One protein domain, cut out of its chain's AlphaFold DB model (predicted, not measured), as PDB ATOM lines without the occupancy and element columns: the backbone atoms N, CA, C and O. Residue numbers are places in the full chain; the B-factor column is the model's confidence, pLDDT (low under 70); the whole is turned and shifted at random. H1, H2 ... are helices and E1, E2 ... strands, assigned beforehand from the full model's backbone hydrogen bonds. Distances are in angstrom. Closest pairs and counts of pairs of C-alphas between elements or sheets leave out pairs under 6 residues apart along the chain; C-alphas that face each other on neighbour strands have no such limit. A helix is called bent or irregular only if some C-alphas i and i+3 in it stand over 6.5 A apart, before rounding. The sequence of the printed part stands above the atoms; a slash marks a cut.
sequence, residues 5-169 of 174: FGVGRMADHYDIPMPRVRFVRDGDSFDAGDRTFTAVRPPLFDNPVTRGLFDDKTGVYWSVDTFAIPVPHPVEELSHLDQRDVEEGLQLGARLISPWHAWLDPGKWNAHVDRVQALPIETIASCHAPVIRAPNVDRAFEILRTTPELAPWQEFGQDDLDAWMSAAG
ATOM      1  N   PHE A   5      12.656 102.287  77.906       94.56
ATOM      2  CA  PHE A   5      11.488 102.809  78.610       94.56
ATOM      3  C   PHE A   5      10.829 103.984  77.865       94.56
ATOM      4  O   PHE A   5       9.609 104.109  77.868       94.56
ATOM      5  N   GLY A   6      11.613 104.800  77.152       94.62
ATOM      6  CA  GLY A   6      11.093 105.860  76.284       94.62
ATOM      7  C   GLY A   6      10.234 105.328  75.138       94.62
ATOM      8  O   GLY A   6       9.176 105.888  74.871       94.62
ATOM      9  N   VAL A   7      10.633 104.218  74.504       96.12
ATOM     10  CA  VAL A   7       9.774 103.527  73.523       96.12
ATOM     11  C   VAL A   7       8.499 103.021  74.181       96.12
ATOM     12  O   VAL A   7       7.425 103.286  73.655       96.12
ATOM     13  N   GLY A   8       8.599 102.370  75.343       94.19
ATOM     14  CA  GLY A   8       7.430 101.858  76.066       94.19
ATOM     15  C   GLY A   8       6.379 102.934  76.367       94.19
ATOM     16  O   GLY A   8       5.193 102.676  76.224       94.19
ATOM     17  N   ARG A   9       6.801 104.164  76.696       93.31
ATOM     18  CA  ARG A   9       5.885 105.298  76.931       93.31
ATOM     19  C   ARG A   9       5.187 105.816  75.671       93.31
ATOM     20  O   ARG A   9       4.129 106.423  75.781       93.31
ATOM     21  N   MET A  10       5.799 105.652  74.500       93.69
ATOM     22  CA  MET A  10       5.270 106.177  73.236       93.69
ATOM     23  C   MET A  10       4.483 105.130  72.444       93.69
ATOM     24  O   MET A  10       3.599 105.503  71.679       93.69
ATOM     25  N   ALA A  11       4.795 103.842  72.612       93.62
ATOM     26  CA  ALA A  11       4.294 102.763  71.760       93.62
ATOM     27  C   ALA A  11       2.769 102.570  71.831       93.62
ATOM     28  O   ALA A  11       2.173 102.166  70.838       93.62
ATOM     29  N   ASP A  12       2.136 102.911  72.957       92.00
ATOM     30  CA  ASP A  12       0.671 102.852  73.101       92.00
ATOM     31  C   ASP A  12      -0.058 103.954  72.313       92.00
ATOM     32  O   ASP A  12      -1.254 103.844  72.045       92.00
ATOM     33  N   HIS A  13       0.645 105.024  71.933       94.31
ATOM     34  CA  HIS A  13       0.050 106.204  71.299       94.31
ATOM     35  C   HIS A  13       0.536 106.448  69.868       94.31
ATOM     36  O   HIS A  13      -0.126 107.163  69.117       94.31
ATOM     37  N   TYR A  14       1.674 105.872  69.481       94.31
ATOM     38  CA  TYR A  14       2.318 106.139  68.201       94.31
ATOM     39  C   TYR A  14       2.860 104.857  67.574       94.31
ATOM     40  O   TYR A  14       3.473 104.035  68.254       94.31
ATOM     41  N   ASP A  15       2.718 104.737  66.253       94.62
ATOM     42  CA  ASP A  15       3.466 103.746  65.484       94.62
ATOM     43  C   ASP A  15       4.929 104.195  65.378       94.62
ATOM     44  O   ASP A  15       5.265 105.187  64.722       94.62
ATOM     45  N   ILE A  16       5.807 103.504  66.103       95.00
ATOM     46  CA  ILE A  16       7.221 103.856  66.188       95.00
ATOM     47  C   ILE A  16       7.966 103.107  65.081       95.00
ATOM     48  O   ILE A  16       7.989 101.874  65.097       95.00
ATOM     49  N   PRO A  17       8.679 103.800  64.172       94.81
ATOM     50  CA  PRO A  17       9.493 103.145  63.156       94.81
ATOM     51  C   PRO A  17      10.740 102.525  63.803       94.81
ATOM     52  O   PRO A  17      11.836 103.086  63.742       94.81
ATOM     53  N   MET A  18      10.578 101.353  64.422       95.19
ATOM     54  CA  MET A  18      11.609 100.655  65.199       95.19
ATOM     55  C   MET A  18      12.954 100.489  64.473       95.19
ATOM     56  O   MET A  18      13.978 100.677  65.129       95.19
ATOM     57  N   PRO A  19      13.022 100.255  63.143       95.88
ATOM     58  CA  PRO A  19      14.300 100.218  62.423       95.88
ATOM     59  C   PRO A  19      15.114 101.524  62.476       95.88
ATOM     60  O   PRO A  19      16.309 101.515  62.201       95.88
ATOM     61  N   ARG A  20      14.482 102.654  62.819       93.19
ATOM     62  CA  ARG A  20      15.123 103.971  62.986       93.19
ATOM     63  C   ARG A  20      15.426 104.301  64.451       93.19
ATOM     64  O   ARG A  20      15.946 105.378  64.748       93.19
ATOM     65  N   VAL A  21      15.079 103.410  65.377       94.62
ATOM     66  CA  VAL A  21      15.307 103.603  66.807       94.62
ATOM     67  C   VAL A  21      16.686 103.085  67.186       94.62
ATOM     68  O   VAL A  21      17.070 101.963  66.878       94.62
ATOM     69  N   ARG A  22      17.415 103.910  67.935       93.25
ATOM     70  CA  ARG A  22      18.650 103.528  68.616       93.25
ATOM     71  C   ARG A  22      18.471 103.745  70.109       93.25
ATOM     72  O   ARG A  22      18.140 104.865  70.520       93.25
ATOM     73  N   PHE A  23      18.684 102.689  70.888       95.25
ATOM     74  CA  PHE A  23      18.765 102.793  72.339       95.25
ATOM     75  C   PHE A  23      20.122 103.327  72.765       95.25
ATOM     76  O   PHE A  23      21.148 102.882  72.255       95.25
ATOM     77  N   VAL A  24      20.106 104.274  73.698       95.12
ATOM     78  CA  VAL A  24      21.311 104.844  74.301       95.12
ATOM     79  C   VAL A  24      21.176 104.936  75.813       95.12
ATOM     80  O   VAL A  24      20.144 105.347  76.353       95.12
ATOM     81  N   ARG A  25      22.229 104.504  76.502       95.44
ATOM     82  CA  ARG A  25      22.389 104.611  77.952       95.44
ATOM     83  C   ARG A  25      23.249 105.826  78.284       95.44
ATOM     84  O   ARG A  25      23.809 106.468  77.405       95.44
ATOM     85  N   ASP A  26      23.321 106.133  79.570       96.12
ATOM     86  CA  ASP A  26      24.293 107.096  80.089       96.12
ATOM     87  C   ASP A  26      25.718 106.657  79.714       96.12
ATOM     88  O   ASP A  26      26.072 105.497  79.933       96.12
ATOM     89  N   GLY A  27      26.492 107.561  79.118       96.38
ATOM     90  CA  GLY A  27      27.857 107.324  78.652       96.38
ATOM     91  C   GLY A  27      27.985 106.595  77.311       96.38
ATOM     92  O   GLY A  27      29.098 106.492  76.804       96.38
ATOM     93  N   ASP A  28      26.895 106.102  76.707       97.19
ATOM     94  CA  ASP A  28      26.979 105.535  75.358       97.19
ATOM     95  C   ASP A  28      27.228 106.667  74.345       97.19
ATOM     96  O   ASP A  28      26.496 107.664  74.310       97.19
ATOM     97  N   SER A  29      28.211 106.474  73.467       95.75
ATOM     98  CA  SER A  29      28.460 107.360  72.329       95.75
ATOM     99  C   SER A  29      27.936 106.762  71.023       95.75
ATOM    100  O   SER A  29      27.753 105.546  70.875       95.75
ATOM    101  N   PHE A  30      27.661 107.624  70.052       93.62
ATOM    102  CA  PHE A  30      27.204 107.216  68.732       93.62
ATOM    103  C   PHE A  30      27.623 108.224  67.665       93.62
ATOM    104  O   PHE A  30      27.699 109.427  67.910       93.62
ATOM    105  N   ASP A  31      27.855 107.697  66.470       93.38
ATOM    106  CA  ASP A  31      28.177 108.471  65.280       93.38
ATOM    107  C   ASP A  31      26.904 109.109  64.693       93.38
ATOM    108  O   ASP A  31      25.874 108.440  64.535       93.38
ATOM    109  N   ALA A  32      26.979 110.404  64.389       91.75
ATOM    110  CA  ALA A  32      25.938 111.187  63.731       91.75
ATOM    111  C   ALA A  32      26.403 111.781  62.384       91.75
ATOM    112  O   ALA A  32      25.831 112.759  61.900       91.75
ATOM    113  N   GLY A  33      27.422 111.182  61.766       92.56
ATOM    114  CA  GLY A  33      27.982 111.561  60.476       92.56
ATOM    115  C   GLY A  33      29.277 112.345  60.641       92.56
ATOM    116  O   GLY A  33      30.364 111.785  60.579       92.56
ATOM    117  N   ASP A  34      29.176 113.663  60.815       93.06
ATOM    118  CA  ASP A  34      30.353 114.536  60.908       93.06
ATOM    119  C   ASP A  34      30.873 114.727  62.344       93.06
ATOM    120  O   ASP A  34      31.823 115.495  62.555       93.06
ATOM    121  N   ARG A  35      30.230 114.073  63.319       93.00
ATOM    122  CA  ARG A  35      30.519 114.186  64.751       93.00
ATOM    123  C   ARG A  35      30.055 112.963  65.537       93.00
ATOM    124  O   ARG A  35      29.156 112.238  65.105       93.00
ATOM    125  N   THR A  36      30.644 112.794  66.717       94.19
ATOM    126  CA  THR A  36      30.229 111.800  67.706       94.19
ATOM    127  C   THR A  36      29.533 112.513  68.852       94.19
ATOM    128  O   THR A  36      30.035 113.493  69.389       94.19
ATOM    129  N   PHE A  37      28.378 112.005  69.255       96.38
ATOM    130  CA  PHE A  37      27.691 112.505  70.437       96.38
ATOM    131  C   PHE A  37      27.776 111.487  71.565       96.38
ATOM    132  O   PHE A  37      27.687 110.279  71.332       96.38
ATOM    133  N   THR A  38      27.862 111.984  72.793       97.69
ATOM    134  CA  THR A  38      27.769 111.173  74.009       97.69
ATOM    135  C   THR A  38      26.449 111.456  74.708       97.69
ATOM    136  O   THR A  38      26.108 112.610  74.964       97.69
ATOM    137  N   ALA A  39      25.684 110.407  75.009       97.69
ATOM    138  CA  ALA A  39      24.471 110.534  75.804       97.69
ATOM    139  C   ALA A  39      24.830 110.692  77.284       97.69
ATOM    140  O   ALA A  39      25.604 109.909  77.831       97.69
ATOM    141  N   VAL A  40      24.233 111.681  77.942       97.69
ATOM    142  CA  VAL A  40      24.526 112.019  79.339       97.69
ATOM    143  C   VAL A  40      23.244 111.901  80.149       97.69
ATOM    144  O   VAL A  40      22.205 112.440  79.762       97.69
ATOM    145  N   ARG A  41      23.277 111.196  81.282       96.62
ATOM    146  CA  ARG A  41      22.254 111.389  82.313       96.62
ATOM    147  C   ARG A  41      22.521 112.752  82.958       96.62
ATOM    148  O   ARG A  41      23.565 112.898  83.594       96.62
ATOM    149  N   PRO A  42      21.620 113.728  82.787       97.31
ATOM    150  CA  PRO A  42      21.865 115.066  83.291       97.31
ATOM    151  C   PRO A  42      21.760 115.088  84.832       97.31
ATOM    152  O   PRO A  42      21.119 114.193  85.391       97.31
ATOM    153  N   PRO A  43      22.376 116.068  85.525       97.31
ATOM    154  CA  PRO A  43      22.340 116.146  86.985       97.31
ATOM    155  C   PRO A  43      20.928 116.189  87.578       97.31
ATOM    156  O   PRO A  43      20.641 115.450  88.518       97.31
ATOM    157  N   LEU A  44      20.044 117.018  87.013       97.00
ATOM    158  CA  LEU A  44      18.633 117.105  87.399       97.00
ATOM    159  C   LEU A  44      17.738 116.629  86.259       97.00
ATOM    160  O   LEU A  44      18.010 116.879  85.081       97.00
ATOM    161  N   PHE A  45      16.678 115.917  86.629       96.00
ATOM    162  CA  PHE A  45      15.691 115.364  85.714       96.00
ATOM    163  C   PHE A  45      14.408 114.987  86.460       96.00
ATOM    164  O   PHE A  45      14.424 114.475  87.578       96.00
ATOM    165  N   ASP A  46      13.283 115.171  85.790       94.50
ATOM    166  CA  ASP A  46      11.933 114.839  86.251       94.50
ATOM    167  C   ASP A  46      11.510 113.405  85.872       94.50
ATOM    168  O   ASP A  46      10.551 112.848  86.409       94.50
ATOM    169  N   ASN A  47      12.221 112.788  84.923       93.75
ATOM    170  CA  ASN A  47      11.784 111.567  84.260       93.75
ATOM    171  C   ASN A  47      12.955 110.600  83.987       93.75
ATOM    172  O   ASN A  47      14.000 111.002  83.471       93.75
ATOM    173  N   PRO A  48      12.805 109.285  84.253       91.88
ATOM    174  CA  PRO A  48      13.866 108.294  84.023       91.88
ATOM    175  C   PRO A  48      14.339 108.170  82.560       91.88
ATOM    176  O   PRO A  48      15.439 107.649  82.312       91.88
ATOM    177  N   VAL A  49      13.542 108.627  81.583       94.31
ATOM    178  CA  VAL A  49      13.936 108.612  80.160       94.31
ATOM    179  C   VAL A  49      14.761 109.827  79.738       94.31
ATOM    180  O   VAL A  49      15.318 109.798  78.642       94.31
ATOM    181  N   THR A  50      14.879 110.851  80.587       95.56
ATOM    182  CA  THR A  50      15.570 112.112  80.286       95.56
ATOM    183  C   THR A  50      17.052 111.884  79.996       95.56
ATOM    184  O   THR A  50      17.756 111.206  80.754       95.56
ATOM    185  N   ARG A  51      17.535 112.417  78.870       95.94
ATOM    186  CA  ARG A  51      18.927 112.306  78.416       95.94
ATOM    187  C   ARG A  51      19.377 113.619  77.797       95.94
ATOM    188  O   ARG A  51      18.714 114.115  76.890       95.94
ATOM    189  N   GLY A  52      20.512 114.123  78.265       97.12
ATOM    190  CA  GLY A  52      21.269 115.149  77.570       97.12
ATOM    191  C   GLY A  52      22.166 114.548  76.488       97.12
ATOM    192  O   GLY A  52      22.348 113.326  76.407       97.12
ATOM    193  N   LEU A  53      22.736 115.417  75.661       97.44
ATOM    194  CA  LEU A  53      23.684 115.060  74.607       97.44
ATOM    195  C   LEU A  53      24.878 116.007  74.663       97.44
ATOM    196  O   LEU A  53      24.697 117.215  74.764       97.44
ATOM    197  N   PHE A  54      26.084 115.460  74.574       98.31
ATOM    198  CA  PHE A  54      27.322 116.227  74.494       98.31
ATOM    199  C   PHE A  54      27.995 116.015  73.134       98.31
ATOM    200  O   PHE A  54      28.139 114.869  72.702       98.31
ATOM    201  N   ASP A  55      28.375 117.108  72.471       97.56
ATOM    202  CA  ASP A  55      29.131 117.143  71.212       97.56
ATOM    203  C   ASP A  55      30.609 117.421  71.502       97.56
ATOM    204  O   ASP A  55      30.981 118.545  71.844       97.56
ATOM    205  N   ASP A  56      31.459 116.404  71.356       93.62
ATOM    206  CA  ASP A  56      32.892 116.508  71.657       93.62
ATOM    207  C   ASP A  56      33.648 117.444  70.702       93.62
ATOM    208  O   ASP A  56      34.675 118.014  71.066       93.62
ATOM    209  N   LYS A  57      33.115 117.640  69.495       95.50
ATOM    210  CA  LYS A  57      33.703 118.477  68.451       95.50
ATOM    211  C   LYS A  57      33.475 119.963  68.700       95.50
ATOM    212  O   LYS A  57      34.295 120.774  68.278       95.50
ATOM    213  N   THR A  58      32.344 120.325  69.308       96.19
ATOM    214  CA  THR A  58      31.920 121.729  69.475       96.19
ATOM    215  C   THR A  58      31.843 122.181  70.929       96.19
ATOM    216  O   THR A  58      31.634 123.366  71.173       96.19
ATOM    217  N   GLY A  59      31.964 121.266  71.895       97.12
ATOM    218  CA  GLY A  59      31.809 121.576  73.317       97.12
ATOM    219  C   GLY A  59      30.370 121.922  73.715       97.12
ATOM    220  O   GLY A  59      30.146 122.451  74.805       97.12
ATOM    221  N   VAL A  60      29.378 121.660  72.854       98.31
ATOM    222  CA  VAL A  60      27.966 121.932  73.149       98.31
ATOM    223  C   VAL A  60      27.371 120.802  73.984       98.31
ATOM    224  O   VAL A  60      27.436 119.628  73.614       98.31
ATOM    225  N   TYR A  61      26.723 121.169  75.087       98.62
ATOM    226  CA  TYR A  61      25.927 120.275  75.913       98.62
ATOM    227  C   TYR A  61      24.442 120.646  75.852       98.62
ATOM    228  O   TYR A  61      24.019 121.670  76.391       98.62
ATOM    229  N   TRP A  62      23.624 119.793  75.233       98.44
ATOM    230  CA  TRP A  62      22.168 119.859  75.364       98.44
ATOM    231  C   TRP A  62      21.769 119.214  76.687       98.44
ATOM    232  O   TRP A  62      21.753 117.991  76.819       98.44
ATOM    233  N   SER A  63      21.475 120.053  77.673       97.88
ATOM    234  CA  SER A  63      21.341 119.677  79.087       97.88
ATOM    235  C   SER A  63      19.926 119.305  79.526       97.88
ATOM    236  O   SER A  63      19.699 119.002  80.700       97.88
ATOM    237  N   VAL A  64      18.982 119.312  78.585       97.06
ATOM    238  CA  VAL A  64      17.549 119.225  78.881       97.06
ATOM    239  C   VAL A  64      17.171 120.356  79.846       97.06
ATOM    240  O   VAL A  64      17.443 121.504  79.514       97.06
ATOM    241  N   ASP A  65      16.635 120.056  81.031       97.06
ATOM    242  CA  ASP A  65      16.168 121.048  82.005       97.06
ATOM    243  C   ASP A  65      17.051 121.181  83.247       97.06
ATOM    244  O   ASP A  65      16.655 121.823  84.216       97.06
ATOM    245  N   THR A  66      18.273 120.628  83.240       97.94
ATOM    246  CA  THR A  66      19.184 120.785  84.395       97.94
ATOM    247  C   THR A  66      19.442 122.243  84.749       97.94
ATOM    248  O   THR A  66      19.556 122.571  85.926       97.94
ATOM    249  N   PHE A  67      19.531 123.106  83.738       98.00
ATOM    250  CA  PHE A  67      19.785 124.532  83.909       98.00
ATOM    251  C   PHE A  67      18.561 125.357  83.518       98.00
ATOM    252  O   PHE A  67      18.713 126.414  82.918       98.00
ATOM    253  N   ALA A  68      17.350 124.848  83.756       97.25
ATOM    254  CA  ALA A  68      16.131 125.593  83.478       97.25
ATOM    255  C   ALA A  68      16.075 126.886  84.312       97.25
ATOM    256  O   ALA A  68      16.348 126.877  85.511       97.25
ATOM    257  N   ILE A  69      15.707 127.990  83.666       96.31
ATOM    258  CA  ILE A  69      15.550 129.316  84.257       96.31
ATOM    259  C   ILE A  69      14.222 129.877  83.747       96.31
ATOM    260  O   ILE A  69      14.107 130.186  82.557       96.31
ATOM    261  N   PRO A  70      13.211 130.043  84.613       91.00
ATOM    262  CA  PRO A  70      12.018 130.779  84.234       91.00
ATOM    263  C   PRO A  70      12.395 132.248  84.005       91.00
ATOM    264  O   PRO A  70      12.869 132.923  84.915       91.00
ATOM    265  N   VAL A  71      12.186 132.738  82.783       89.56
ATOM    266  CA  VAL A  71      12.439 134.134  82.401       89.56
ATOM    267  C   VAL A  71      11.120 134.844  82.072       89.56
ATOM    268  O   VAL A  71      10.243 134.241  81.451       89.56
ATOM    269  N   PRO A  72      10.947 136.120  82.461       83.50
ATOM    270  CA  PRO A  72       9.689 136.847  82.259       83.50
ATOM    271  C   PRO A  72       9.441 137.239  80.794       83.50
ATOM    272  O   PRO A  72       8.311 137.528  80.405       83.50
ATOM    273  N   HIS A  73      10.489 137.262  79.974       87.75
ATOM    274  CA  HIS A  73      10.435 137.532  78.543       87.75
ATOM    275  C   HIS A  73      11.512 136.712  77.820       87.75
ATOM    276  O   HIS A  73      12.468 136.270  78.461       87.75
ATOM    277  N   PRO A  74      11.404 136.513  76.493       90.69
ATOM    278  CA  PRO A  74      12.442 135.831  75.730       90.69
ATOM    279  C   PRO A  74      13.809 136.501  75.908       90.69
ATOM    280  O   PRO A  74      13.933 137.721  75.780       90.69
ATOM    281  N   VAL A  75      14.825 135.693  76.206       94.88
ATOM    282  CA  VAL A  75      16.232 136.098  76.303       94.88
ATOM    283  C   VAL A  75      17.074 135.018  75.633       94.88
ATOM    284  O   VAL A  75      16.893 133.835  75.909       94.88
ATOM    285  N   GLU A  76      17.965 135.416  74.727       94.25
ATOM    286  CA  GLU A  76      18.752 134.466  73.926       94.25
ATOM    287  C   GLU A  76      19.986 133.936  74.661       94.25
ATOM    288  O   GLU A  76      20.288 132.750  74.570       94.25
ATOM    289  N   GLU A  77      20.684 134.793  75.407       96.19
ATOM    290  CA  GLU A  77      21.957 134.479  76.068       96.19
ATOM    291  C   GLU A  77      21.878 134.829  77.557       96.19
ATOM    292  O   GLU A  77      21.358 135.881  77.937       96.19
ATOM    293  N   LEU A  78      22.424 133.961  78.409       96.50
ATOM    294  CA  LEU A  78      22.339 134.092  79.866       96.50
ATOM    295  C   LEU A  78      22.978 135.390  80.373       96.50
ATOM    296  O   LEU A  78      22.503 135.984  81.334       96.50
ATOM    297  N   SER A  79      24.029 135.863  79.697       95.69
ATOM    298  CA  SER A  79      24.736 137.103  80.037       95.69
ATOM    299  C   SER A  79      23.886 138.368  79.906       95.69
ATOM    300  O   SER A  79      24.339 139.436  80.303       95.69
ATOM    301  N   HIS A  80      22.694 138.280  79.311       95.62
ATOM    302  CA  HIS A  80      21.754 139.398  79.222       95.62
ATOM    303  C   HIS A  80      20.814 139.497  80.435       95.62
ATOM    304  O   HIS A  80      20.033 140.444  80.506       95.62
ATOM    305  N   LEU A  81      20.867 138.541  81.364       94.75
ATOM    306  CA  LEU A  81      20.130 138.579  82.627       94.75
ATOM    307  C   LEU A  81      20.997 139.164  83.748       94.75
ATOM    308  O   LEU A  81      22.225 139.050  83.723       94.75
ATOM    309  N   ASP A  82      20.352 139.754  84.756       94.19
ATOM    310  CA  ASP A  82      21.036 140.121  85.995       94.19
ATOM    311  C   ASP A  82      21.527 138.859  86.723       94.19
ATOM    312  O   ASP A  82      20.873 137.815  86.706       94.19
ATOM    313  N   GLN A  83      22.688 138.939  87.376       93.19
ATOM    314  CA  GLN A  83      23.282 137.786  88.059       93.19
ATOM    315  C   GLN A  83      22.379 137.217  89.154       93.19
ATOM    316  O   GLN A  83      22.350 136.002  89.355       93.19
ATOM    317  N   ARG A  84      21.636 138.083  89.847       95.06
ATOM    318  CA  ARG A  84      20.682 137.665  90.866       95.06
ATOM    319  C   ARG A  84      19.518 136.897  90.247       95.06
ATOM    320  O   ARG A  84      19.158 135.847  90.768       95.06
ATOM    321  N   ASP A  85      18.991 137.372  89.120       95.19
ATOM    322  CA  ASP A  85      17.900 136.704  88.401       95.19
ATOM    323  C   ASP A  85      18.341 135.333  87.872       95.19
ATOM    324  O   ASP A  85      17.586 134.361  87.935       95.19
ATOM    325  N   VAL A  86      19.588 135.223  87.399       96.19
ATOM    326  CA  VAL A  86      20.188 133.942  86.994       96.19
ATOM    327  C   VAL A  86      20.250 132.970  88.167       96.19
ATOM    328  O   VAL A  86      19.855 131.813  88.026       96.19
ATOM    329  N   GLU A  87      20.751 133.415  89.319       97.25
ATOM    330  CA  GLU A  87      20.894 132.561  90.496       97.25
ATOM    331  C   GLU A  87      19.540 132.118  91.055       97.25
ATOM    332  O   GLU A  87      19.305 130.917  91.208       97.25
ATOM    333  N   GLU A  88      18.630 133.060  91.300       96.44
ATOM    334  CA  GLU A  88      17.285 132.764  91.802       96.44
ATOM    335  C   GLU A  88      16.510 131.874  90.816       96.44
ATOM    336  O   GLU A  88      15.841 130.920  91.226       96.44
ATOM    337  N   GLY A  89      16.648 132.139  89.513       96.75
ATOM    338  CA  GLY A  89      16.000 131.390  88.447       96.75
ATOM    339  C   GLY A  89      16.525 129.961  88.296       96.75
ATOM    340  O   GLY A  89      15.715 129.038  88.249       96.75
ATOM    341  N   LEU A  90      17.848 129.745  88.301       97.69
ATOM    342  CA  LEU A  90      18.439 128.396  88.284       97.69
ATOM    343  C   LEU A  90      18.033 127.593  89.522       97.69
ATOM    344  O   LEU A  90      17.656 126.427  89.413       97.69
ATOM    345  N   GLN A  91      18.063 128.218  90.703       97.75
ATOM    346  CA  GLN A  91      17.626 127.570  91.938       97.75
ATOM    347  C   GLN A  91      16.134 127.225  91.888       97.75
ATOM    348  O   GLN A  91      15.721 126.165  92.358       97.75
ATOM    349  N   LEU A  92      15.285 128.109  91.352       96.94
ATOM    350  CA  LEU A  92      13.858 127.833  91.172       96.94
ATOM    351  C   LEU A  92      13.626 126.692  90.178       96.94
ATOM    352  O   LEU A  92      12.914 125.748  90.514       96.94
ATOM    353  N   GLY A  93      14.271 126.731  89.012       96.81
ATOM    354  CA  GLY A  93      14.195 125.667  88.012       96.81
ATOM    355  C   GLY A  93      14.606 124.311  88.582       96.81
ATOM    356  O   GLY A  93      13.862 123.345  88.442       96.81
ATOM    357  N   ALA A  94      15.716 124.250  89.321       97.19
ATOM    358  CA  ALA A  94      16.183 123.026  89.968       97.19
ATOM    359  C   ALA A  94      15.125 122.391  90.892       97.19
ATOM    360  O   ALA A  94      14.884 121.183  90.828       97.19
ATOM    361  N   ARG A  95      14.457 123.212  91.713       97.00
ATOM    362  CA  ARG A  95      13.411 122.767  92.650       97.00
ATOM    363  C   ARG A  95      12.147 122.288  91.937       97.00
ATOM    364  O   ARG A  95      11.566 121.290  92.353       97.00
ATOM    365  N   LEU A  96      11.733 122.977  90.871       95.06
ATOM    366  CA  LEU A  96      10.530 122.632  90.108       95.06
ATOM    367  C   LEU A  96      10.721 121.368  89.261       95.06
ATOM    368  O   LEU A  96       9.851 120.503  89.230       95.06
ATOM    369  N   ILE A  97      11.868 121.244  88.589       95.06
ATOM    370  CA  ILE A  97      12.177 120.108  87.708       95.06
ATOM    371  C   ILE A  97      12.482 118.845  88.512       95.06
ATOM    372  O   ILE A  97      12.234 117.728  88.064       95.06
ATOM    373  N   SER A  98      13.063 118.984  89.700       95.94
ATOM    374  CA  SER A  98      13.475 117.843  90.513       95.94
ATOM    375  C   SER A  98      13.066 118.028  91.971       95.94
ATOM    376  O   SER A  98      13.936 118.223  92.814       95.94
ATOM    377  N   PRO A  99      11.770 117.878  92.317       94.56
ATOM    378  CA  PRO A  99      11.293 117.988  93.704       94.56
ATOM    379  C   PRO A  99      11.997 117.027  94.676       94.56
ATOM    380  O   PRO A  99      12.109 117.291  95.870       94.56
ATOM    381  N   TRP A 100      12.544 115.925  94.154       96.12
ATOM    382  CA  TRP A 100      13.366 114.971  94.899       96.12
ATOM    383  C   TRP A 100      14.727 115.530  95.348       96.12
ATOM    384  O   TRP A 100      15.440 114.848  96.086       96.12
ATOM    385  N   HIS A 101      15.103 116.753  94.947       97.38
ATOM    386  CA  HIS A 101      16.365 117.390  95.329       97.38
ATOM    387  C   HIS A 101      16.570 117.449  96.850       97.38
ATOM    388  O   HIS A 101      17.695 117.313  97.323       97.38
ATOM    389  N   ALA A 102      15.487 117.575  97.621       95.88
ATOM    390  CA  ALA A 102      15.519 117.631  99.079       95.88
ATOM    391  C   ALA A 102      16.002 116.326  99.742       95.88
ATOM    392  O   ALA A 102      16.267 116.294 100.941       95.88
ATOM    393  N   TRP A 103      16.096 115.232  98.982       97.31
ATOM    394  CA  TRP A 103      16.591 113.937  99.460       97.31
ATOM    395  C   TRP A 103      18.054 113.685  99.095       97.31
ATOM    396  O   TRP A 103      18.580 112.597  99.342       97.31
ATOM    397  N   LEU A 104      18.708 114.660  98.467       97.81
ATOM    398  CA  LEU A 104      20.090 114.537  98.046       97.81
ATOM    399  C   LEU A 104      21.051 114.618  99.231       97.81
ATOM    400  O   LEU A 104      20.953 115.480 100.096       97.81
ATOM    401  N   ASP A 105      22.049 113.738  99.208       98.06
ATOM    402  CA  ASP A 105      23.254 113.893 100.016       98.06
ATOM    403  C   ASP A 105      24.230 114.837  99.284       98.06
ATOM    404  O   ASP A 105      24.559 114.556  98.124       98.06
ATOM    405  N   PRO A 106      24.734 115.913  99.920       97.44
ATOM    406  CA  PRO A 106      25.613 116.882  99.259       97.44
ATOM    407  C   PRO A 106      26.899 116.278  98.680       97.44
ATOM    408  O   PRO A 106      27.367 116.709  97.627       97.44
ATOM    409  N   GLY A 107      27.477 115.261  99.329       98.12
ATOM    410  CA  GLY A 107      28.698 114.609  98.850       98.12
ATOM    411  C   GLY A 107      28.455 113.813  97.570       98.12
ATOM    412  O   GLY A 107      29.149 113.998  96.567       98.12
ATOM    413  N   LYS A 108      27.423 112.960  97.572       98.12
ATOM    414  CA  LYS A 108      27.001 112.202  96.382       98.12
ATOM    415  C   LYS A 108      26.538 113.123  95.258       98.12
ATOM    416  O   LYS A 108      26.818 112.831  94.096       98.12
ATOM    417  N   TRP A 109      25.855 114.216  95.596       98.19
ATOM    418  CA  TRP A 109      25.425 115.225  94.636       98.19
ATOM    419  C   TRP A 109      26.614 115.864  93.927       98.19
ATOM    420  O   TRP A 109      26.694 115.806  92.703       98.19
ATOM    421  N   ASN A 110      27.580 116.385  94.685       98.31
ATOM    422  CA  ASN A 110      28.760 117.022  94.112       98.31
ATOM    423  C   ASN A 110      29.547 116.066  93.213       98.31
ATOM    424  O   ASN A 110      29.858 116.432  92.085       98.31
ATOM    425  N   ALA A 111      29.756 114.817  93.643       97.88
ATOM    426  CA  ALA A 111      30.405 113.807  92.810       97.88
ATOM    427  C   ALA A 111      29.616 113.503  91.522       97.88
ATOM    428  O   ALA A 111      30.201 113.212  90.480       97.88
ATOM    429  N   HIS A 112      28.282 113.556  91.567       97.00
ATOM    430  CA  HIS A 112      27.454 113.382  90.380       97.00
ATOM    431  C   HIS A 112      27.585 114.564  89.408       97.00
ATOM    432  O   HIS A 112      27.752 114.326  88.210       97.00
ATOM    433  N   VAL A 113      27.566 115.799  89.921       98.50
ATOM    434  CA  VAL A 113      27.768 117.032  89.143       98.50
ATOM    435  C   VAL A 113      29.173 117.073  88.531       98.50
ATOM    436  O   VAL A 113      29.300 117.376  87.346       98.50
ATOM    437  N   ASP A 114      30.208 116.673  89.281       98.44
ATOM    438  CA  ASP A 114      31.606 116.620  88.820       98.44
ATOM    439  C   ASP A 114      31.759 115.796  87.541       98.44
ATOM    440  O   ASP A 114      32.455 116.208  86.618       98.44
ATOM    441  N   ARG A 115      31.078 114.645  87.447       97.75
ATOM    442  CA  ARG A 115      31.155 113.784  86.252       97.75
ATOM    443  C   ARG A 115      30.676 114.488  84.986       97.75
ATOM    444  O   ARG A 115      31.168 114.169  83.910       97.75
ATOM    445  N   VAL A 116      29.705 115.394  85.107       98.06
ATOM    446  CA  VAL A 116      29.159 116.143  83.969       98.06
ATOM    447  C   VAL A 116      29.998 117.390  83.700       98.06
ATOM    448  O   VAL A 116      30.338 117.633  82.548       98.06
ATOM    449  N   GLN A 117      30.396 118.134  84.738       97.81
ATOM    450  CA  GLN A 117      31.257 119.318  84.588       97.81
ATOM    451  C   GLN A 117      32.668 118.966  84.078       97.81
ATOM    452  O   GLN A 117      33.332 119.810  83.492       97.81
ATOM    453  N   ALA A 118      33.128 117.722  84.254       97.62
ATOM    454  CA  ALA A 118      34.401 117.245  83.706       97.62
ATOM    455  C   ALA A 118      34.411 117.101  82.171       97.62
ATOM    456  O   ALA A 118      35.480 116.916  81.585       97.62
ATOM    457  N   LEU A 119      33.249 117.150  81.511       97.38
ATOM    458  CA  LEU A 119      33.182 117.246  80.054       97.38
ATOM    459  C   LEU A 119      33.706 118.627  79.614       97.38
ATOM    460  O   LEU A 119      33.452 119.609  80.310       97.38
ATOM    461  N   PRO A 120      34.393 118.748  78.460       96.75
ATOM    462  CA  PRO A 120      34.870 120.036  77.958       96.75
ATOM    463  C   PRO A 120      33.706 120.855  77.370       96.75
ATOM    464  O   PRO A 120      33.585 121.025  76.158       96.75
ATOM    465  N   ILE A 121      32.799 121.301  78.241       98.38
ATOM    466  CA  ILE A 121      31.592 122.046  77.887       98.38
ATOM    467  C   ILE A 121      31.946 123.523  77.732       98.38
ATOM    468  O   ILE A 121      32.318 124.191  78.691       98.38
ATOM    469  N   GLU A 122      31.756 124.049  76.527       98.19
ATOM    470  CA  GLU A 122      31.933 125.471  76.215       98.19
ATOM    471  C   GLU A 122      30.593 126.209  76.120       98.19
ATOM    472  O   GLU A 122      30.520 127.431  76.281       98.19
ATOM    473  N   THR A 123      29.514 125.482  75.824       98.62
ATOM    474  CA  THR A 123      28.166 126.035  75.693       98.62
ATOM    475  C   THR A 123      27.131 125.029  76.180       98.62
ATOM    476  O   THR A 123      27.149 123.868  75.783       98.62
ATOM    477  N   ILE A 124      26.181 125.483  76.990       98.69
ATOM    478  CA  ILE A 124      25.008 124.714  77.393       98.69
ATOM    479  C   ILE A 124      23.785 125.256  76.656       98.69
ATOM    480  O   ILE A 124      23.481 126.448  76.710       98.69
ATOM    481  N   ALA A 125      23.060 124.351  76.007       98.25
ATOM    482  CA  ALA A 125      21.708 124.579  75.525       98.25
ATOM    483  C   ALA A 125      20.728 123.853  76.457       98.25
ATOM    484  O   ALA A 125      20.791 122.631  76.623       98.25
ATOM    485  N   SER A 126      19.841 124.607  77.097       96.88
ATOM    486  CA  SER A 126      18.745 124.089  77.923       96.88
ATOM    487  C   SER A 126      17.445 124.130  77.122       96.88
ATOM    488  O   SER A 126      17.302 124.966  76.229       96.88
ATOM    489  N   CYS A 127      16.488 123.252  77.421       95.94
ATOM    490  CA  CYS A 127      15.148 123.354  76.830       95.94
ATOM    491  C   CYS A 127      14.390 124.578  77.366       95.94
ATOM    492  O   CYS A 127      13.557 125.134  76.653       95.94
ATOM    493  N   HIS A 128      14.720 125.023  78.582       95.81
ATOM    494  CA  HIS A 128      14.041 126.123  79.262       95.81
ATOM    495  C   HIS A 128      15.027 127.116  79.884       95.81
ATOM    496  O   HIS A 128      14.894 127.467  81.051       95.81
ATOM    497  N   ALA A 129      16.035 127.565  79.135       96.25
ATOM    498  CA  ALA A 129      16.850 128.717  79.526       96.25
ATOM    499  C   ALA A 129      17.496 129.388  78.305       96.25
ATOM    500  O   ALA A 129      17.633 128.742  77.260       96.25
ATOM    501  N   PRO A 130      17.941 130.650  78.440       97.19
ATOM    502  CA  PRO A 130      18.877 131.248  77.495       97.19
ATOM    503  C   PRO A 130      20.140 130.390  77.342       97.19
ATOM    504  O   PRO A 130      20.505 129.626  78.242       97.19
ATOM    505  N   VAL A 131      20.843 130.534  76.221       98.19
ATOM    506  CA  VAL A 131      22.116 129.842  75.993       98.19
ATOM    507  C   VAL A 131      23.131 130.271  77.052       98.19
ATOM    508  O   VAL A 131      23.281 131.455  77.356       98.19
ATOM    509  N   ILE A 132      23.836 129.298  77.630       98.50
ATOM    510  CA  ILE A 132      24.879 129.544  78.629       98.50
ATOM    511  C   ILE A 132      26.223 129.274  77.969       98.50
ATOM    512  O   ILE A 132      26.577 128.126  77.720       98.50
ATOM    513  N   ARG A 133      26.990 130.322  77.682       98.12
ATOM    514  CA  ARG A 133      28.352 130.197  77.144       98.12
ATOM    515  C   ARG A 133      29.394 130.382  78.227       98.12
ATOM    516  O   ARG A 133      29.130 131.027  79.242       98.12
ATOM    517  N   ALA A 134      30.597 129.870  77.991       93.06
ATOM    518  CA  ALA A 134      31.762 130.261  78.770       93.06
ATOM    519  C   ALA A 134      31.884 131.808  78.831       93.06
ATOM    520  O   ALA A 134      31.639 132.475  77.822       93.06
ATOM    521  N   PRO A 135      32.234 132.397  79.992       91.62
ATOM    522  CA  PRO A 135      32.616 131.737  81.247       91.62
ATOM    523  C   PRO A 135      31.436 131.365  82.173       91.62
ATOM    524  O   PRO A 135      31.657 130.794  83.235       91.62
ATOM    525  N   ASN A 136      30.183 131.649  81.802       97.12
ATOM    526  CA  ASN A 136      29.017 131.424  82.673       97.12
ATOM    527  C   ASN A 136      28.681 129.940  82.911       97.12
ATOM    528  O   ASN A 136      27.890 129.637  83.801       97.12
ATOM    529  N   VAL A 137      29.275 129.019  82.143       98.31
ATOM    530  CA  VAL A 137      29.126 127.566  82.337       98.31
ATOM    531  C   VAL A 137      29.558 127.157  83.745       98.31
ATOM    532  O   VAL A 137      28.781 126.519  84.453       98.31
ATOM    533  N   ASP A 138      30.747 127.573  84.188       97.25
ATOM    534  CA  ASP A 138      31.255 127.213  85.517       97.25
ATOM    535  C   ASP A 138      30.370 127.778  86.624       97.25
ATOM    536  O   ASP A 138      29.993 127.060  87.550       97.25
ATOM    537  N   ARG A 139      29.935 129.034  86.471       96.94
ATOM    538  CA  ARG A 139      29.014 129.667  87.418       96.94
ATOM    539  C   ARG A 139      27.675 128.930  87.503       96.94
ATOM    540  O   ARG A 139      27.139 128.766  88.597       96.94
ATOM    541  N   ALA A 140      27.134 128.462  86.379       98.25
ATOM    542  CA  ALA A 140      25.896 127.689  86.373       98.25
ATOM    543  C   ALA A 140      26.055 126.361  87.134       98.25
ATOM    544  O   ALA A 140      25.168 125.983  87.900       98.25
ATOM    545  N   PHE A 141      27.197 125.680  86.988       98.56
ATOM    546  CA  PHE A 141      27.512 124.483  87.771       98.56
ATOM    547  C   PHE A 141      27.711 124.784  89.263       98.56
ATOM    548  O   PHE A 141      27.248 124.007  90.095       98.56
ATOM    549  N   GLU A 142      28.349 125.897  89.627       98.19
ATOM    550  CA  GLU A 142      28.469 126.325  91.027       98.19
ATOM    551  C   GLU A 142      27.100 126.528  91.682       98.19
ATOM    552  O   GLU A 142      26.866 126.025  92.779       98.19
ATOM    553  N   ILE A 143      26.177 127.214  91.000       98.31
ATOM    554  CA  ILE A 143      24.808 127.413  91.493       98.31
ATOM    555  C   ILE A 143      24.089 126.064  91.595       98.31
ATOM    556  O   ILE A 143      23.467 125.764  92.608       98.31
ATOM    557  N   LEU A 144      24.228 125.199  90.588       98.19
ATOM    558  CA  LEU A 144      23.629 123.865  90.595       98.19
ATOM    559  C   LEU A 144      24.082 123.019  91.802       98.19
ATOM    560  O   LEU A 144      23.308 122.210  92.322       98.19
ATOM    561  N   ARG A 145      25.309 123.206  92.301       98.44
ATOM    562  CA  ARG A 145      25.824 122.481  93.475       98.44
ATOM    563  C   ARG A 145      25.112 122.823  94.778       98.44
ATOM    564  O   ARG A 145      25.084 121.966  95.656       98.44
ATOM    565  N   THR A 146      24.485 123.995  94.885       98.12
ATOM    566  CA  THR A 146      23.737 124.393  96.092       98.12
ATOM    567  C   THR A 146      22.368 123.713  96.196       98.12
ATOM    568  O   THR A 146      21.737 123.748  97.247       98.12
ATOM    569  N   THR A 147      21.919 123.034  95.135       98.12
ATOM    570  CA  THR A 147      20.594 122.394  95.029       98.12
ATOM    571  C   THR A 147      20.162 121.542  96.243       98.12
ATOM    572  O   THR A 147      19.003 121.669  96.652       98.12
ATOM    573  N   PRO A 148      21.019 120.701  96.863       98.00
ATOM    574  CA  PRO A 148      20.639 119.914  98.044       98.00
ATOM    575  C   PRO A 148      20.343 120.757  99.291       98.00
ATOM    576  O   PRO A 148      19.685 120.278 100.206       98.00
ATOM    577  N   GLU A 149      20.850 121.990  99.347       97.12
ATOM    578  CA  GLU A 149      20.698 122.903 100.487       97.12
ATOM    579  C   GLU A 149      19.447 123.782 100.360       97.12
ATOM    580  O   GLU A 149      19.030 124.427 101.325       97.12
ATOM    581  N   LEU A 150      18.832 123.816  99.175       97.50
ATOM    582  CA  LEU A 150      17.628 124.593  98.931       97.50
ATOM    583  C   LEU A 150      16.443 123.998  99.698       97.50
ATOM    584  O   LEU A 150      16.222 122.786  99.703       97.50
ATOM    585  N   ALA A 151      15.619 124.867 100.280       96.50
ATOM    586  CA  ALA A 151      14.310 124.452 100.763       96.50
ATOM    587  C   ALA A 151      13.441 123.982  99.578       96.50
ATOM    588  O   ALA A 151      13.518 124.592  98.500       96.50
ATOM    589  N   PRO A 152      12.599 122.946  99.763       94.94
ATOM    590  CA  PRO A 152      11.600 122.569  98.770       94.94
ATOM    591  C   PRO A 152      10.759 123.774  98.357       94.94
ATOM    592  O   PRO A 152      10.434 124.634  99.180       94.94
ATOM    593  N   TRP A 153      10.403 123.842  97.076       94.06
ATOM    594  CA  TRP A 153       9.459 124.852  96.622       94.06
ATOM    595  C   TRP A 153       8.058 124.533  97.159       94.06
ATOM    596  O   TRP A 153       7.629 123.380  97.139       94.06
ATOM    597  N   GLN A 154       7.363 125.550  97.665       92.81
ATOM    598  CA  GLN A 154       6.001 125.402  98.161       92.81
ATOM    599  C   GLN A 154       5.030 125.408  96.981       92.81
ATOM    600  O   GLN A 154       4.903 126.418  96.294       92.81
ATOM    601  N   GLU A 155       4.334 124.291  96.783       91.75
ATOM    602  CA  GLU A 155       3.299 124.174  95.758       91.75
ATOM    603  C   GLU A 155       2.055 124.990  96.110       91.75
ATOM    604  O   GLU A 155       1.711 125.144  97.288       91.75
ATOM    605  N   PHE A 156       1.380 125.481  95.067       94.06
ATOM    606  CA  PHE A 156       0.064 126.099  95.185       94.06
ATOM    607  C   PHE A 156      -0.975 125.062  95.616       94.06
ATOM    608  O   PHE A 156      -0.999 123.937  95.110       94.06
ATOM    609  N   GLY A 157      -1.838 125.451  96.550       95.69
ATOM    610  CA  GLY A 157      -2.911 124.626  97.087       95.69
ATOM    611  C   GLY A 157      -4.292 124.993  96.543       95.69
ATOM    612  O   GLY A 157      -4.452 125.862  95.687       95.69
ATOM    613  N   GLN A 158      -5.318 124.332  97.085       95.75
ATOM    614  CA  GLN A 158      -6.715 124.608  96.730       95.75
ATOM    615  C   GLN A 158      -7.110 126.059  97.049       95.75
ATOM    616  O   GLN A 158      -7.789 126.685  96.243       95.75
ATOM    617  N   ASP A 159      -6.634 126.611  98.168       96.56
ATOM    618  CA  ASP A 159      -6.942 127.988  98.572       96.56
ATOM    619  C   ASP A 159      -6.424 129.022  97.554       96.56
ATOM    620  O   ASP A 159      -7.100 130.015  97.278       96.56
ATOM    621  N   ASP A 160      -5.255 128.774  96.949       96.69
ATOM    622  CA  ASP A 160      -4.703 129.626  95.891       96.69
ATOM    623  C   ASP A 160      -5.585 129.581  94.638       96.69
ATOM    624  O   ASP A 160      -5.922 130.621  94.066       96.69
ATOM    625  N   LEU A 161      -6.015 128.377  94.240       95.88
ATOM    626  CA  LEU A 161      -6.921 128.186  93.109       95.88
ATOM    627  C   LEU A 161      -8.271 128.872  93.352       95.88
ATOM    628  O   LEU A 161      -8.769 129.569  92.468       95.88
ATOM    629  N   ASP A 162      -8.850 128.715  94.540       95.88
ATOM    630  CA  ASP A 162     -10.123 129.337  94.909       95.88
ATOM    631  C   ASP A 162     -10.021 130.868  94.880       95.88
ATOM    632  O   ASP A 162     -10.907 131.548  94.348       95.88
ATOM    633  N   ALA A 163      -8.908 131.424  95.370       95.44
ATOM    634  CA  ALA A 163      -8.627 132.851  95.277       95.44
ATOM    635  C   ALA A 163      -8.518 133.323  93.816       95.44
ATOM    636  O   ALA A 163      -9.087 134.361  93.463       95.44
ATOM    637  N   TRP A 164      -7.846 132.563  92.944       95.38
ATOM    638  CA  TRP A 164      -7.729 132.890  91.519       95.38
ATOM    639  C   TRP A 164      -9.060 132.796  90.775       95.38
ATOM    640  O   TRP A 164      -9.375 133.688  89.988       95.38
ATOM    641  N   MET A 165      -9.866 131.761  91.031       94.81
ATOM    642  CA  MET A 165     -11.195 131.610  90.428       94.81
ATOM    643  C   MET A 165     -12.131 132.743  90.852       94.81
ATOM    644  O   MET A 165     -12.801 133.337  90.004       94.81
ATOM    645  N   SER A 166     -12.114 133.095  92.142       94.00
ATOM    646  CA  SER A 166     -12.854 134.237  92.681       94.00
ATOM    647  C   SER A 166     -12.426 135.549  92.013       94.00
ATOM    648  O   SER A 166     -13.270 136.297  91.517       94.00
ATOM    649  N   ALA A 167     -11.114 135.796  91.896       93.94
ATOM    650  CA  ALA A 167     -10.575 136.973  91.213       93.94
ATOM    651  C   ALA A 167     -10.914 137.009  89.708       93.94
ATOM    652  O   ALA A 167     -11.118 138.087  89.151       93.94
ATOM    653  N   ALA A 168     -11.013 135.846  89.057       91.69
ATOM    654  CA  ALA A 168     -11.398 135.705  87.653       91.69
ATOM    655  C   ALA A 168     -12.923 135.748  87.416       91.69
ATOM    656  O   ALA A 168     -13.361 135.709  86.265       91.69
ATOM    657  N   GLY A 169     -13.743 135.821  88.472       86.81
ATOM    658  CA  GLY A 169     -15.206 135.819  88.373       86.81
ATOM    659  C   GLY A 169     -15.806 134.477  87.937       86.81
ATOM    660  O   GLY A 169     -16.963 134.428  87.515       86.81
TER     661      GLY A 169
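What this domain is: This is residues 5 to 169 of the 174 residues of an uncharacterized protein of Nocardioidaceae bacterium (UniProt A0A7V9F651). A small twisted sheet of five short strands stands next to a cluster of three helices, with H5 between H2 and H4 and reaching the sheet only by a graze. Two ends reach away from this body: residues 10 to 15, of which 10 and 11 belong to H1, stick out, and so does the arm of residues 156 to 169, which holds H6. The printed part has 165 residues with six named helices and five named strands, in the order H1 E1 E2 E3 E4 H2 H3 H4 E5 H5 H6. The mixed sheet runs E1, E2, E3, E4, E5; the class is mixed, helices and strands, with under half of the residues in named elements. The whole is only just compact, close to loose, with a radius of gyration of the C-alphas of 18.1 A and spans of 56 by 43 by 34 A.

How they stand to each other: Look first at H1, residues 5 to 11, which touches no helix and is not on the sheet. Go on to E1, residues 29 to 31, E2, residues 36 to 40, E3, residues 52 to 55, and E4, residues 60 to 62; they form a meander, each strand the antiparallel neighbour of the one before and each such pair a hairpin. Between E1 and E2 you find N 30 and O 37 within hydrogen-bond range at 2.9 A; between E2 and E3, N 52 and O 40 at 2.8 A; between E3 and E4, N 62 and O 53 at 2.8 A. E5, residues 123 to 125, is parallel to E4 at 22 degrees, with N 61 and O 123 at 2.8 A. E4 and E5, with H2, residues 83 to 97, H3, residues 99 to 103, and H4, residues 106 to 117, make a strand-helix-strand unit, two parallel neighbour strands with helices between them along the chain. From edge strand E1 to edge strand E5 the strands' lines turn by 92 degrees. H2 and H3 are close but not clearly touching, the C-alphas of Arg 95 and His 101 being the closest at 6.7 A. H5, residues 136 to 145, touches H2 at a steep tilt of 50 degrees, the same way; their closest C-alphas, of Glu 87 and Ile 143, are 6.5 A apart. It touches H4 at a shallow tilt of 23 degrees, opposite ways; the closest C-alphas, of Asn 110 and Arg 145, are 6.2 A apart. H5 only grazes the sheet, with its residues 136 to 140. H2 and H4 are apart. H6, residues 158 to 167, touches no helix. H1, H2, H5 and H6 have every O i to N i+4 pair within hydrogen-bond range; H4 has 7 of 8, and H3 has 0 of 1, with 1 of its 2 O i to N i+3 pairs within range.

Where its parts are: Find C-alpha 5 at (11.488, 102.809, 78.610), where H1 begins. Go on to C-alpha 36 at (30.229, 111.800, 67.706), from which E2, the longest strand, runs 13.0 A. H2 is the longest helix by residues, 20.9 A; H4 measures 15.9 A, H5 14.4 A and H6 14.1 A. H3 is irregular, but only just: C-alphas 99 and 102 are 6.8 A apart. H6 ends at C-alpha 167, at (-10.575, 136.973, 91.213).

The domain as a whole: The two C-alphas farthest apart, of Asp 34 and Gly 169, are 57.3 A apart. Without the stretches that stand free, the body spans 46 by 31 by 31 A. The links H1 to E1, E2 to E3, E4 to H2 and H5 to H6 are long. The printed part has no cut, its mean pLDDT is 95.8, and no printed residue is under 70.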